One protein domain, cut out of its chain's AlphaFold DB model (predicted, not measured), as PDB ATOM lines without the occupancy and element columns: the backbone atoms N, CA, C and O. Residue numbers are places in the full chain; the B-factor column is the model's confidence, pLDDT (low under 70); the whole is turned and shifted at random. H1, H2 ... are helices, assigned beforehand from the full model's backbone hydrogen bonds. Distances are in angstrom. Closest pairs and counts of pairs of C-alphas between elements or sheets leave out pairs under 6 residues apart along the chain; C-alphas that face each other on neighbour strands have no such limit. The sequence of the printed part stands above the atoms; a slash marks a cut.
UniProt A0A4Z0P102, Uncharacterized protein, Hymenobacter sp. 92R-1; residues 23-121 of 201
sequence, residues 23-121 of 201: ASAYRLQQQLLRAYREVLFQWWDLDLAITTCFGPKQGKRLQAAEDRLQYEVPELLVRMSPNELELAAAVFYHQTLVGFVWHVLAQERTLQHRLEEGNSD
ATOM      1  N   ALA A  23     -13.756 -28.996 -44.863       75.56
ATOM      2  CA  ALA A  23     -13.838 -29.161 -43.413       75.56
ATOM      3  C   ALA A  23     -13.553 -30.600 -42.938       75.56
ATOM      4  O   ALA A  23     -12.954 -30.787 -41.878       75.56
ATOM      5  N   SER A  24     -13.975 -31.619 -43.695       78.94
ATOM      6  CA  SER A  24     -13.711 -33.029 -43.372       78.94
ATOM      7  C   SER A  24     -12.243 -33.405 -43.582       78.94
ATOM      8  O   SER A  24     -11.637 -33.994 -42.687       78.94
ATOM      9  N   ALA A  25     -11.641 -32.951 -44.686       78.19
ATOM     10  CA  ALA A  25     -10.223 -33.153 -44.974       78.19
ATOM     11  C   ALA A  25      -9.332 -32.515 -43.899       78.19
ATOM     12  O   ALA A  25      -8.428 -33.160 -43.373       78.19
ATOM     13  N   TYR A  26      -9.651 -31.283 -43.484       85.81
ATOM     14  CA  TYR A  26      -8.931 -30.610 -42.403       85.81
ATOM     15  C   TYR A  26      -9.021 -31.371 -41.071       85.81
ATOM     16  O   TYR A  26      -8.028 -31.497 -40.355       85.81
ATOM     17  N   ARG A  27     -10.193 -31.923 -40.726       87.62
ATOM     18  CA  ARG A  27     -10.344 -32.741 -39.511       87.62
ATOM     19  C   ARG A  27      -9.502 -34.011 -39.573       87.62
ATOM     20  O   ARG A  27      -8.822 -34.309 -38.594       87.62
ATOM     21  N   LEU A  28      -9.525 -34.717 -40.703       87.31
ATOM     22  CA  LEU A  28      -8.721 -35.922 -40.910       87.31
ATOM     23  C   LEU A  28      -7.224 -35.610 -40.792       87.31
ATOM     24  O   LEU A  28      -6.499 -36.303 -40.083       87.31
ATOM     25  N   GLN A  29      -6.778 -34.510 -41.396       91.81
ATOM     26  CA  GLN A  29      -5.406 -34.026 -41.283       91.81
ATOM     27  C   GLN A  29      -5.005 -33.769 -39.821       91.81
ATOM     28  O   GLN A  29      -3.956 -34.235 -39.380       91.81
ATOM     29  N   GLN A  30      -5.830 -33.057 -39.043       92.69
ATOM     30  CA  GLN A  30      -5.545 -32.794 -37.625       92.69
ATOM     31  C   GLN A  30      -5.511 -34.083 -36.794       92.69
ATOM     32  O   GLN A  30      -4.659 -34.228 -35.917       92.69
ATOM     33  N   GLN A  31      -6.408 -35.029 -37.079       92.00
ATOM     34  CA  GLN A  31      -6.419 -36.340 -36.432       92.00
ATOM     35  C   GLN A  31      -5.141 -37.125 -36.734       92.00
ATOM     36  O   GLN A  31      -4.512 -37.619 -35.800       92.00
ATOM     37  N   LEU A  32      -4.714 -37.180 -37.998       92.25
ATOM     38  CA  LEU A  32      -3.475 -37.850 -38.395       92.25
ATOM     39  C   LEU A  32      -2.242 -37.195 -37.783       92.25
ATOM     40  O   LEU A  32      -1.384 -37.896 -37.265       92.25
ATOM     41  N   LEU A  33      -2.161 -35.863 -37.785       93.62
ATOM     42  CA  LEU A  33      -1.046 -35.146 -37.163       93.62
ATOM     43  C   LEU A  33      -0.954 -35.430 -35.665       93.62
ATOM     44  O   LEU A  33       0.141 -35.625 -35.134       93.62
ATOM     45  N   ARG A  34      -2.098 -35.462 -34.979       93.12
ATOM     46  CA  ARG A  34      -2.151 -35.788 -33.558       93.12
ATOM     47  C   ARG A  34      -1.736 -37.234 -33.308       93.12
ATOM     48  O   ARG A  34      -0.863 -37.455 -32.478       93.12
ATOM     49  N   ALA A  35      -2.305 -38.185 -34.045       91.19
ATOM     50  CA  ALA A  35      -1.985 -39.600 -33.902       91.19
ATOM     51  C   ALA A  35      -0.507 -39.880 -34.217       91.19
ATOM     52  O   ALA A  35       0.163 -40.578 -33.462       91.19
ATOM     53  N   TYR A  36       0.032 -39.271 -35.275       92.56
ATOM     54  CA  TYR A  36       1.448 -39.348 -35.624       92.56
ATOM     55  C   TYR A  36       2.340 -38.854 -34.485       92.56
ATOM     56  O   TYR A  36       3.281 -39.542 -34.101       92.56
ATOM     57  N   ARG A  37       2.027 -37.686 -33.911       91.06
ATOM     58  CA  ARG A  37       2.778 -37.140 -32.775       91.06
ATOM     59  C   ARG A  37       2.674 -38.032 -31.548       91.06
ATOM     60  O   ARG A  37       3.689 -38.289 -30.921       91.06
ATOM     61  N   GLU A  38       1.480 -38.512 -31.214       90.69
ATOM     62  CA  GLU A  38       1.276 -39.420 -30.081       90.69
ATOM     63  C   GLU A  38       2.104 -40.698 -30.243       90.69
ATOM     64  O   GLU A  38       2.803 -41.082 -29.310       90.69
ATOM     65  N   VAL A  39       2.112 -41.304 -31.436       89.69
ATOM     66  CA  VAL A  39       2.970 -42.460 -31.727       89.69
ATOM     67  C   VAL A  39       4.442 -42.075 -31.639       89.69
ATOM     68  O   VAL A  39       5.196 -42.797 -31.006       89.69
ATOM     69  N   LEU A  40       4.866 -40.944 -32.203       88.38
ATOM     70  CA  LEU A  40       6.263 -40.514 -32.149       88.38
ATOM     71  C   LEU A  40       6.744 -40.281 -30.705       88.38
ATOM     72  O   LEU A  40       7.844 -40.692 -30.361       88.38
ATOM     73  N   PHE A  41       5.915 -39.686 -29.845       86.25
ATOM     74  CA  PHE A  41       6.232 -39.463 -28.428       86.25
ATOM     75  C   PHE A  41       6.183 -40.736 -27.574       86.25
ATOM     76  O   PHE A  41       6.796 -40.773 -26.511       86.25
ATOM     77  N   GLN A  42       5.471 -41.780 -28.009       86.31
ATOM     78  CA  GLN A  42       5.519 -43.088 -27.346       86.31
ATOM     79  C   GLN A  42       6.879 -43.776 -27.518       86.31
ATOM     80  O   GLN A  42       7.210 -44.676 -26.743       86.31
ATOM     81  N   TRP A  43       7.680 -43.369 -28.506       82.62
ATOM     82  CA  TRP A  43       9.044 -43.858 -28.630       82.62
ATOM     83  C   TRP A  43       9.890 -43.200 -27.547       82.62
ATOM     84  O   TRP A  43      10.144 -42.001 -27.568       82.62
ATOM     85  N   TRP A  44      10.327 -44.022 -26.594       71.56
ATOM     86  CA  TRP A  44      11.170 -43.588 -25.480       71.56
ATOM     87  C   TRP A  44      12.520 -43.022 -25.942       71.56
ATOM     88  O   TRP A  44      13.106 -42.181 -25.269       71.56
ATOM     89  N   ASP A  45      13.000 -43.491 -27.095       83.81
ATOM     90  CA  ASP A  45      14.254 -43.070 -27.703       83.81
ATOM     91  C   ASP A  45      14.020 -42.635 -29.156       83.81
ATOM     92  O   ASP A  45      13.673 -43.439 -30.031       83.81
ATOM     93  N   LEU A  46      14.209 -41.341 -29.408       84.25
ATOM     94  CA  LEU A  46      14.096 -40.751 -30.736       84.25
ATOM     95  C   LEU A  46      15.181 -41.291 -31.682       84.25
ATOM     96  O   LEU A  46      14.906 -41.487 -32.868       84.25
ATOM     97  N   ASP A  47      16.375 -41.604 -31.174       85.25
ATOM     98  CA  ASP A  47      17.448 -42.176 -31.988       85.25
ATOM     99  C   ASP A  47      17.050 -43.569 -32.494       85.25
ATOM    100  O   ASP A  47      17.329 -43.930 -33.644       85.25
ATOM    101  N   LEU A  48      16.304 -44.340 -31.698       86.25
ATOM    102  CA  LEU A  48      15.722 -45.609 -32.136       86.25
ATOM    103  C   LEU A  48      14.677 -45.397 -33.248       86.25
ATOM    104  O   LEU A  48      14.653 -46.139 -34.233       86.25
ATOM    105  N   ALA A  49      13.840 -44.361 -33.149       86.38
ATOM    106  CA  ALA A  49      12.863 -44.018 -34.190       86.38
ATOM    107  C   ALA A  49      13.544 -43.615 -35.505       86.38
ATOM    108  O   ALA A  49      13.177 -44.070 -36.590       86.38
ATOM    109  N   ILE A  50      14.604 -42.815 -35.412       89.38
ATOM    110  CA  ILE A  50      15.384 -42.377 -36.568       89.38
ATOM    111  C   ILE A  50      16.110 -43.560 -37.211       89.38
ATOM    112  O   ILE A  50      16.074 -43.723 -38.433       89.38
ATOM    113  N   THR A  51      16.754 -44.409 -36.410       89.38
ATOM    114  CA  THR A  51      17.506 -45.562 -36.920       89.38
ATOM    115  C   THR A  51      16.604 -46.620 -37.541       89.38
ATOM    116  O   THR A  51      16.977 -47.205 -38.557       89.38
ATOM    117  N   THR A  52      15.400 -46.830 -37.008       88.38
ATOM    118  CA  THR A  52      14.408 -47.733 -37.612       88.38
ATOM    119  C   THR A  52      13.828 -47.176 -38.913       88.38
ATOM    120  O   THR A  52      13.645 -47.934 -39.864       88.38
ATOM    121  N   CYS A  53      13.593 -45.862 -39.003       86.88
ATOM    122  CA  CYS A  53      13.041 -45.248 -40.212       86.88
ATOM    123  C   CYS A  53      14.081 -45.066 -41.329       86.88
ATOM    124  O   CYS A  53      13.770 -45.278 -42.501       86.88
ATOM    125  N   PHE A  54      15.312 -44.670 -40.996       88.88
ATOM    126  CA  PHE A  54      16.312 -44.217 -41.974       88.88
ATOM    127  C   PHE A  54      17.621 -45.021 -41.966       88.88
ATOM    128  O   PHE A  54      18.508 -44.762 -42.794       88.88
ATOM    129  N   GLY A  55      17.757 -45.991 -41.060       88.06
ATOM    130  CA  GLY A  55      18.989 -46.736 -40.810       88.06
ATOM    131  C   GLY A  55      19.982 -45.973 -39.921       88.06
ATOM    132  O   GLY A  55      19.737 -44.825 -39.547       88.06
ATOM    133  N   PRO A  56      21.143 -46.569 -39.599       84.62
ATOM    134  CA  PRO A  56      22.156 -45.921 -38.770       84.62
ATOM    135  C   PRO A  56      22.708 -44.659 -39.452       84.62
ATOM    136  O   PRO A  56      23.231 -44.706 -40.571       84.62
ATOM    137  N   LYS A  57      22.602 -43.512 -38.772       85.19
ATOM    138  CA  LYS A  57      23.144 -42.214 -39.205       85.19
ATOM    139  C   LYS A  57      24.051 -41.641 -38.118       85.19
ATOM    140  O   LYS A  57      23.905 -41.963 -36.949       85.19
ATOM    141  N   GLN A  58      24.997 -40.790 -38.513       81.75
ATOM    142  CA  GLN A  58      25.904 -40.105 -37.587       81.75
ATOM    143  C   GLN A  58      26.070 -38.631 -37.967       81.75
ATOM    144  O   GLN A  58      26.008 -38.262 -39.151       81.75
ATOM    145  N   GLY A  59      26.305 -37.798 -36.950       84.12
ATOM    146  CA  GLY A  59      26.555 -36.364 -37.086       84.12
ATOM    147  C   GLY A  59      25.446 -35.654 -37.862       84.12
ATOM    148  O   GLY A  59      24.265 -35.836 -37.592       84.12
ATOM    149  N   LYS A  60      25.818 -34.898 -38.901       83.25
ATOM    150  CA  LYS A  60      24.878 -34.102 -39.716       83.25
ATOM    151  C   LYS A  60      23.746 -34.912 -40.355       83.25
ATOM    152  O   LYS A  60      22.692 -34.363 -40.649       83.25
ATOM    153  N   ARG A  61      23.960 -36.208 -40.610       85.62
ATOM    154  CA  ARG A  61      22.927 -37.073 -41.199       85.62
ATOM    155  C   ARG A  61      21.875 -37.511 -40.185       85.62
ATOM    156  O   ARG A  61      20.781 -37.854 -40.610       85.62
ATOM    157  N   LEU A  62      22.229 -37.547 -38.899       88.19
ATOM    158  CA  LEU A  62      21.288 -37.833 -37.819       88.19
ATOM    159  C   LEU A  62      20.350 -36.639 -37.643       88.19
ATOM    160  O   LEU A  62      19.147 -36.816 -37.753       88.19
ATOM    161  N   GLN A  63      20.917 -35.431 -37.541       88.75
ATOM    162  CA  GLN A  63      20.154 -34.181 -37.477       88.75
ATOM    163  C   GLN A  63      19.174 -34.053 -38.647       88.75
ATOM    164  O   GLN A  63      17.991 -33.841 -38.444       88.75
ATOM    165  N   ALA A  64      19.643 -34.279 -39.879       88.88
ATOM    166  CA  ALA A  64      18.759 -34.221 -41.037       88.88
ATOM    167  C   ALA A  64      17.609 -35.236 -40.940       88.88
ATOM    168  O   ALA A  64      16.502 -34.927 -41.348       88.88
ATOM    169  N   ALA A  65      17.858 -36.441 -40.417       89.12
ATOM    170  CA  ALA A  65      16.835 -37.476 -40.270       89.12
ATOM    171  C   ALA A  65      15.835 -37.166 -39.143       89.12
ATOM    172  O   ALA A  65      14.644 -37.433 -39.302       89.12
ATOM    173  N   GLU A  66      16.308 -36.567 -38.050       91.69
ATOM    174  CA  GLU A  66      15.461 -35.974 -37.017       91.69
ATOM    175  C   GLU A  66      14.561 -34.890 -37.613       91.69
ATOM    176  O   GLU A  66      13.344 -34.946 -37.433       91.69
ATOM    177  N   ASP A  67      15.138 -33.977 -38.399       91.56
ATOM    178  CA  ASP A  67      14.396 -32.894 -39.038       91.56
ATOM    179  C   ASP A  67      13.300 -33.445 -39.968       91.56
ATOM    180  O   ASP A  67      12.158 -32.974 -39.936       91.56
ATOM    181  N   ARG A  68      13.604 -34.506 -40.738       91.62
ATOM    182  CA  ARG A  68      12.595 -35.159 -41.594       91.62
ATOM    183  C   ARG A  68      11.432 -35.708 -40.774       91.62
ATOM    184  O   ARG A  68      10.276 -35.568 -41.165       91.62
ATOM    185  N   LEU A  69      11.733 -36.359 -39.651       90.69
ATOM    186  CA  LEU A  69      10.734 -37.032 -38.826       90.69
ATOM    187  C   LEU A  69       9.877 -36.026 -38.041       90.69
ATOM    188  O   LEU A  69       8.655 -36.153 -37.997       90.69
ATOM    189  N   GLN A  70      10.494 -35.012 -37.438       90.44
ATOM    190  CA  GLN A  70       9.791 -34.062 -36.575       90.44
ATOM    191  C   GLN A  70       9.081 -32.944 -37.345       90.44
ATOM    192  O   GLN A  70       8.022 -32.496 -36.900       90.44
ATOM    193  N   TYR A  71       9.632 -32.500 -38.479       89.75
ATOM    194  CA  TYR A  71       9.143 -31.311 -39.185       89.75
ATOM    195  C   TYR A  71       8.649 -31.616 -40.598       89.75
ATOM    196  O   TYR A  71       7.515 -31.258 -40.922       89.75
ATOM    197  N   GLU A  72       9.436 -32.315 -41.425       91.19
ATOM    198  CA  GLU A  72       9.058 -32.517 -42.836       91.19
ATOM    199  C   GLU A  72       7.818 -33.407 -42.986       91.19
ATOM    200  O   GLU A  72       6.901 -33.056 -43.722       91.19
ATOM    201  N   VAL A  73       7.739 -34.539 -42.277       92.81
ATOM    202  CA  VAL A  73       6.579 -35.449 -42.361       92.81
ATOM    203  C   VAL A  73       5.268 -34.733 -41.984       92.81
ATOM    204  O   VAL A  73       4.317 -34.799 -42.769       92.81
ATOM    205  N   PRO A  74       5.186 -33.994 -40.857       92.44
ATOM    206  CA  PRO A  74       4.024 -33.157 -40.560       92.44
ATOM    207  C   PRO A  74       3.714 -32.098 -41.621       92.44
ATOM    208  O   PRO A  74       2.545 -31.910 -41.953       92.44
ATOM    209  N   GLU A  75       4.721 -31.409 -42.165       91.38
ATOM    210  CA  GLU A  75       4.497 -30.422 -43.229       91.38
ATOM    211  C   GLU A  75       3.915 -31.055 -44.494       91.38
ATOM    212  O   GLU A  75       3.006 -30.489 -45.104       91.38
ATOM    213  N   LEU A  76       4.417 -32.224 -44.890       90.50
ATOM    214  CA  LEU A  76       3.927 -32.933 -46.067       90.50
ATOM    215  C   LEU A  76       2.464 -33.336 -45.889       90.50
ATOM    216  O   LEU A  76       1.675 -33.117 -46.805       90.50
ATOM    217  N   LEU A  77       2.073 -33.816 -44.703       90.88
ATOM    218  CA  LEU A  77       0.672 -34.124 -44.389       90.88
ATOM    219  C   LEU A  77      -0.242 -32.903 -44.533       90.88
ATOM    220  O   LEU A  77      -1.357 -33.030 -45.024       90.88
ATOM    221  N   VAL A  78       0.216 -31.709 -44.148       89.00
ATOM    222  CA  VAL A  78      -0.576 -30.472 -44.282       89.00
ATOM    223  C   VAL A  78      -0.831 -30.103 -45.746       89.00
ATOM    224  O   VAL A  78      -1.823 -29.448 -46.053       89.00
ATOM    225  N   ARG A  79       0.062 -30.505 -46.653       87.12
ATOM    226  CA  ARG A  79       0.007 -30.150 -48.079       87.12
ATOM    227  C   ARG A  79      -0.728 -31.189 -48.933       87.12
ATOM    228  O   ARG A  79      -0.956 -30.938 -50.114       87.12
ATOM    229  N   MET A  80      -1.077 -32.340 -48.364       89.12
ATOM    230  CA  MET A  80      -1.766 -33.413 -49.079       89.12
ATOM    231  C   MET A  80      -3.200 -33.034 -49.450       89.12
ATOM    232  O   MET A  80      -3.913 -32.353 -48.713       89.12
ATOM    233  N   SER A  81      -3.636 -33.524 -50.607       89.44
ATOM    234  CA  SER A  81      -5.039 -33.468 -51.011       89.44
ATOM    235  C   SER A  81      -5.902 -34.419 -50.162       89.44
ATOM    236  O   SER A  81      -5.371 -35.351 -49.555       89.44
ATOM    237  N   PRO A  82      -7.237 -34.247 -50.137       87.56
ATOM    238  CA  PRO A  82      -8.130 -35.117 -49.367       87.56
ATOM    239  C   PRO A  82      -7.948 -36.611 -49.676       87.56
ATOM    240  O   PRO A  82      -7.820 -37.413 -48.757       87.56
ATOM    241  N   ASN A  83      -7.827 -36.969 -50.957       88.75
ATOM    242  CA  ASN A  83      -7.631 -38.361 -51.379       88.75
ATOM    243  C   ASN A  83      -6.286 -38.927 -50.886       88.75
ATOM    244  O   ASN A  83      -6.191 -40.086 -50.495       88.75
ATOM    245  N   GLU A  84      -5.232 -38.110 -50.891       90.31
ATOM    246  CA  GLU A  84      -3.912 -38.512 -50.390       90.31
ATOM    247  C   GLU A  84      -3.909 -38.676 -48.869       90.31
ATOM    248  O   GLU A  84      -3.278 -39.602 -48.363       90.31
ATOM    249  N   LEU A  85      -4.653 -37.831 -48.149       90.19
ATOM    250  CA  LEU A  85      -4.850 -37.951 -46.704       90.19
ATOM    251  C   LEU A  85      -5.600 -39.232 -46.331       90.19
ATOM    252  O   LEU A  85      -5.238 -39.877 -45.350       90.19
ATOM    253  N   GLU A  86      -6.609 -39.629 -47.105       89.81
ATOM    254  CA  GLU A  86      -7.321 -40.897 -46.898       89.81
ATOM    255  C   GLU A  86      -6.404 -42.107 -47.110       89.81
ATOM    256  O   GLU A  86      -6.389 -43.027 -46.290       89.81
ATOM    257  N   LEU A  87      -5.572 -42.083 -48.157       90.81
ATOM    258  CA  LEU A  87      -4.565 -43.121 -48.391       90.81
ATOM    259  C   LEU A  87      -3.521 -43.160 -47.270       90.81
ATOM    260  O   LEU A  87      -3.198 -44.236 -46.763       90.81
ATOM    261  N   ALA A  88      -3.029 -41.998 -46.836       91.50
ATOM    262  CA  ALA A  88      -2.091 -41.895 -45.726       91.50
ATOM    263  C   ALA A  88      -2.711 -42.410 -44.417       91.50
ATOM    264  O   ALA A  88      -2.041 -43.114 -43.662       91.50
ATOM    265  N   ALA A  89      -3.996 -42.131 -44.168       91.12
ATOM    266  CA  ALA A  89      -4.728 -42.668 -43.026       91.12
ATOM    267  C   ALA A  89      -4.824 -44.194 -43.078       91.12
ATOM    268  O   ALA A  89      -4.516 -44.857 -42.090       91.12
ATOM    269  N   ALA A  90      -5.189 -44.759 -44.231       91.12
ATOM    270  CA  ALA A  90      -5.242 -46.205 -44.406       91.12
ATOM    271  C   ALA A  90      -3.877 -46.854 -44.120       91.12
ATOM    272  O   ALA A  90      -3.800 -47.855 -43.409       91.12
ATOM    273  N   VAL A  91      -2.785 -46.254 -44.603       92.00
ATOM    274  CA  VAL A  91      -1.426 -46.723 -44.302       92.00
ATOM    275  C   VAL A  91      -1.120 -46.613 -42.809       92.00
ATOM    276  O   VAL A  91      -0.602 -47.566 -42.236       92.00
ATOM    277  N   PHE A  92      -1.469 -45.500 -42.162       91.50
ATOM    278  CA  PHE A  92      -1.211 -45.291 -40.737       91.50
ATOM    279  C   PHE A  92      -1.912 -46.329 -39.848       91.50
ATOM    280  O   PHE A  92      -1.317 -46.817 -38.892       91.50
ATOM    281  N   TYR A  93      -3.156 -46.699 -40.169       87.25
ATOM    282  CA  TYR A  93      -3.922 -47.668 -39.377       87.25
ATOM    283  C   TYR A  93      -3.574 -49.136 -39.669       87.25
ATOM    284  O   TYR A  93      -3.888 -50.002 -38.853       87.25
ATOM    285  N   HIS A  94      -2.930 -49.434 -40.803       86.94
ATOM    286  CA  HIS A  94      -2.603 -50.808 -41.211       86.94
ATOM    287  C   HIS A  94      -1.108 -51.150 -41.191       86.94
ATOM    288  O   HIS A  94      -0.763 -52.332 -41.219       86.94
ATOM    289  N   GLN A  95      -0.216 -50.160 -41.165       85.62
ATOM    290  CA  GLN A  95       1.234 -50.360 -41.218       85.62
ATOM    291  C   GLN A  95       1.943 -49.811 -39.976       85.62
ATOM    292  O   GLN A  95       1.354 -49.180 -39.104       85.62
ATOM    293  N   THR A  96       3.247 -50.077 -39.886       87.31
ATOM    294  CA  THR A  96       4.112 -49.512 -38.846       87.31
ATOM    295  C   THR A  96       4.401 -48.032 -39.111       87.31
ATOM    296  O   THR A  96       4.303 -47.564 -40.247       87.31
ATOM    297  N   LEU A  97       4.850 -47.307 -38.076       86.62
ATOM    298  CA  LEU A  97       5.318 -45.916 -38.194       86.62
ATOM    299  C   LEU A  97       6.316 -45.741 -39.349       86.62
ATOM    300  O   LEU A  97       6.221 -44.781 -40.105       86.62
ATOM    301  N   VAL A  98       7.230 -46.701 -39.522       89.94
ATOM    302  CA  VAL A  98       8.214 -46.701 -40.613       89.94
ATOM    303  C   VAL A  98       7.519 -46.726 -41.975       89.94
ATOM    304  O   VAL A  98       7.823 -45.894 -42.827       89.94
ATOM    305  N   GLY A  99       6.562 -47.637 -42.176       89.12
ATOM    306  CA  GLY A  99       5.804 -47.728 -43.429       89.12
ATOM    307  C   GLY A  99       5.045 -46.438 -43.738       89.12
ATOM    308  O   GLY A  99       5.099 -45.938 -44.862       89.12
ATOM    309  N   PHE A 100       4.433 -45.837 -42.716       92.62
ATOM    310  CA  PHE A 100       3.759 -44.547 -42.840       92.62
ATOM    311  C   PHE A 100       4.711 -43.406 -43.215       92.62
ATOM    312  O   PHE A 100       4.454 -42.686 -44.178       92.62
ATOM    313  N   VAL A 101       5.834 -43.257 -42.507       92.12
ATOM    314  CA  VAL A 101       6.836 -42.216 -42.786       92.12
ATOM    315  C   VAL A 101       7.360 -42.345 -44.215       92.12
ATOM    316  O   VAL A 101       7.435 -41.354 -44.941       92.12
ATOM    317  N   TRP A 102       7.664 -43.564 -44.660       92.12
ATOM    318  CA  TRP A 102       8.105 -43.813 -46.032       92.12
ATOM    319  C   TRP A 102       7.029 -43.485 -47.065       92.12
ATOM    320  O   TRP A 102       7.346 -42.900 -48.099       92.12
ATOM    321  N   HIS A 103       5.768 -43.820 -46.785       93.25
ATOM    322  CA  HIS A 103       4.651 -43.472 -47.656       93.25
ATOM    323  C   HIS A 103       4.515 -41.954 -47.820       93.25
ATOM    324  O   HIS A 103       4.426 -41.465 -48.946       93.25
ATOM    325  N   VAL A 104       4.557 -41.203 -46.716       92.62
ATOM    326  CA  VAL A 104       4.457 -39.737 -46.735       92.62
ATOM    327  C   VAL A 104       5.634 -39.116 -47.491       92.62
ATOM    328  O   VAL A 104       5.430 -38.282 -48.372       92.62
ATOM    329  N   LEU A 105       6.862 -39.561 -47.214       91.94
ATOM    330  CA  LEU A 105       8.059 -39.062 -47.897       91.94
ATOM    331  C   LEU A 105       8.083 -39.416 -49.391       91.94
ATOM    332  O   LEU A 105       8.619 -38.655 -50.192       91.94
ATOM    333  N   ALA A 106       7.473 -40.529 -49.807       90.69
ATOM    334  CA  ALA A 106       7.361 -40.869 -51.225       90.69
ATOM    335  C   ALA A 106       6.518 -39.849 -52.014       90.69
ATOM    336  O   ALA A 106       6.745 -39.665 -53.211       90.69
ATOM    337  N   GLN A 107       5.589 -39.151 -51.350       89.38
ATOM    338  CA  GLN A 107       4.757 -38.115 -51.968       89.38
ATOM    339  C   GLN A 107       5.451 -36.748 -52.078       89.38
ATOM    340  O   GLN A 107       4.924 -35.849 -52.735       89.38
ATOM    341  N   GLU A 108       6.643 -36.581 -51.494       90.00
ATOM    342  CA  GLU A 108       7.376 -35.308 -51.441       90.00
ATOM    343  C   GLU A 108       7.544 -34.670 -52.829       90.00
ATOM    344  O   GLU A 108       7.197 -33.506 -53.025       90.00
ATOM    345  N   ARG A 109       8.011 -35.441 -53.821       85.25
ATOM    346  CA  ARG A 109       8.231 -34.927 -55.185       85.25
ATOM    347  C   ARG A 109       6.934 -34.500 -55.867       85.25
ATOM    348  O   ARG A 109       6.914 -33.485 -56.553       85.25
ATOM    349  N   THR A 110       5.856 -35.256 -55.673       86.50
ATOM    350  CA  THR A 110       4.538 -34.953 -56.250       86.50
ATOM    351  C   THR A 110       3.945 -33.682 -55.640       86.50
ATOM    352  O   THR A 110       3.317 -32.883 -56.332       86.50
ATOM    353  N   LEU A 111       4.150 -33.474 -54.337       84.69
ATOM    354  CA  LEU A 111       3.747 -32.254 -53.638       84.69
ATOM    355  C   LEU A 111       4.580 -31.046 -54.087       84.69
ATOM    356  O   LEU A 111       4.016 -29.988 -54.351       84.69
ATOM    357  N   GLN A 112       5.898 -31.210 -54.232       84.62
ATOM    358  CA  GLN A 112       6.789 -30.161 -54.740       84.62
ATOM    359  C   GLN A 112       6.426 -29.746 -56.172       84.62
ATOM    360  O   GLN A 112       6.288 -28.556 -56.434       84.62
ATOM    361  N   HIS A 113       6.176 -30.704 -57.069       81.62
ATOM    362  CA  HIS A 113       5.789 -30.412 -58.453       81.62
ATOM    363  C   HIS A 113       4.480 -29.618 -58.539       81.62
ATOM    364  O   HIS A 113       4.412 -28.619 -59.246       81.62
ATOM    365  N   ARG A 114       3.464 -29.990 -57.747       80.94
ATOM    366  CA  ARG A 114       2.197 -29.240 -57.681       80.94
ATOM    367  C   ARG A 114       2.376 -27.807 -57.183       80.94
ATOM    368  O   ARG A 114       1.661 -26.921 -57.637       80.94
ATOM    369  N   LEU A 115       3.311 -27.568 -56.262       77.25
ATOM    370  CA  LEU A 115       3.639 -26.212 -55.809       77.25
ATOM    371  C   LEU A 115       4.336 -25.403 -56.908       77.25
ATOM    372  O   LEU A 115       4.065 -24.215 -57.058       77.25
ATOM    373  N   GLU A 116       5.227 -26.029 -57.675       75.69
ATOM    374  CA  GLU A 116       5.912 -25.382 -58.797       75.69
ATOM    375  C   GLU A 116       4.942 -25.054 -59.943       75.69
ATOM    376  O   GLU A 116       4.974 -23.939 -60.460       75.69
ATOM    377  N   GLU A 117       4.032 -25.971 -60.280       70.06
ATOM    378  CA  GLU A 117       2.991 -25.769 -61.295       70.06
ATOM    379  C   GLU A 117       1.943 -24.739 -60.848       70.06
ATOM    380  O   GLU A 117       1.645 -23.808 -61.592       70.06
ATOM    381  N   GLY A 118       1.458 -24.815 -59.605       61.50
ATOM    382  CA  GLY A 118       0.506 -23.840 -59.061       61.50
ATOM    383  C   GLY A 118       1.076 -22.419 -58.944       61.50
ATOM    384  O   GLY A 118       0.343 -21.441 -59.078       61.50
ATOM    385  N   ASN A 119       2.394 -22.288 -58.762       56.47
ATOM    386  CA  ASN A 119       3.093 -20.999 -58.807       56.47
ATOM    387  C   ASN A 119       3.444 -20.552 -60.234       56.47
ATOM    388  O   ASN A 119       3.777 -19.384 -60.449       56.47
ATOM    389  N   SER A 120       3.395 -21.452 -61.219       54.28
ATOM    390  CA  SER A 120       3.650 -21.104 -62.619       54.28
ATOM    391  C   SER A 120       2.476 -20.357 -63.259       54.28
ATOM    392  O   SER A 120       2.719 -19.492 -64.093       54.28
ATOM    393  N   ASP A 121       1.247 -20.548 -62.765       51.44
ATOM    394  CA  ASP A 121       0.072 -19.755 -63.172       51.44
ATOM    395  C   ASP A 121       0.067 -18.329 -62.583       51.44
ATOM    396  O   ASP A 121      -0.602 -17.435 -63.101       51.44
TER     397      ASP A 121
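What this domain is: This is residues 23 to 121 of the 201 residues of an uncharacterized protein of Hymenobacter sp. 92R-1 (UniProt A0A4Z0P102). Long helices H1 and H3 run opposite ways, and the hairpin of H4 and H5 covers one side, H4 on H1 and H5 across H3. H2 packs on H3 and H5 at one end, while residues 116 to 121, mostly H6, stick out. The printed part has 99 residues with six named helices, H1 to H6 in order; it is all helix and compact, with a radius of gyration of the C-alphas of 14.1 A and spans of 41 by 29 by 17 A.

How they stand to each other: H1, residues 23 to 42, touches H3, residues 60 to 79, through residues 29 to 33 and 74 to 78 alone; the closest C-alphas, of Leu 33 and Pro 74, are 6.4 A apart. Every O i to N i+4 pair is within hydrogen-bond range but in H3, 14 of 16.

Where its parts are: H2 is residues 46 to 54, H4 82 to 94, H5 97 to 106 and H6 108 to 120. H1 begins at C-alpha 23 (-13.838, -29.161, -43.413) and spans 28.8 A; H6 ends at C-alpha 120 (3.650, -21.104, -62.619).

The domain as a whole: The printed part has no cut. Residues 118 to 121 have pLDDT under 70.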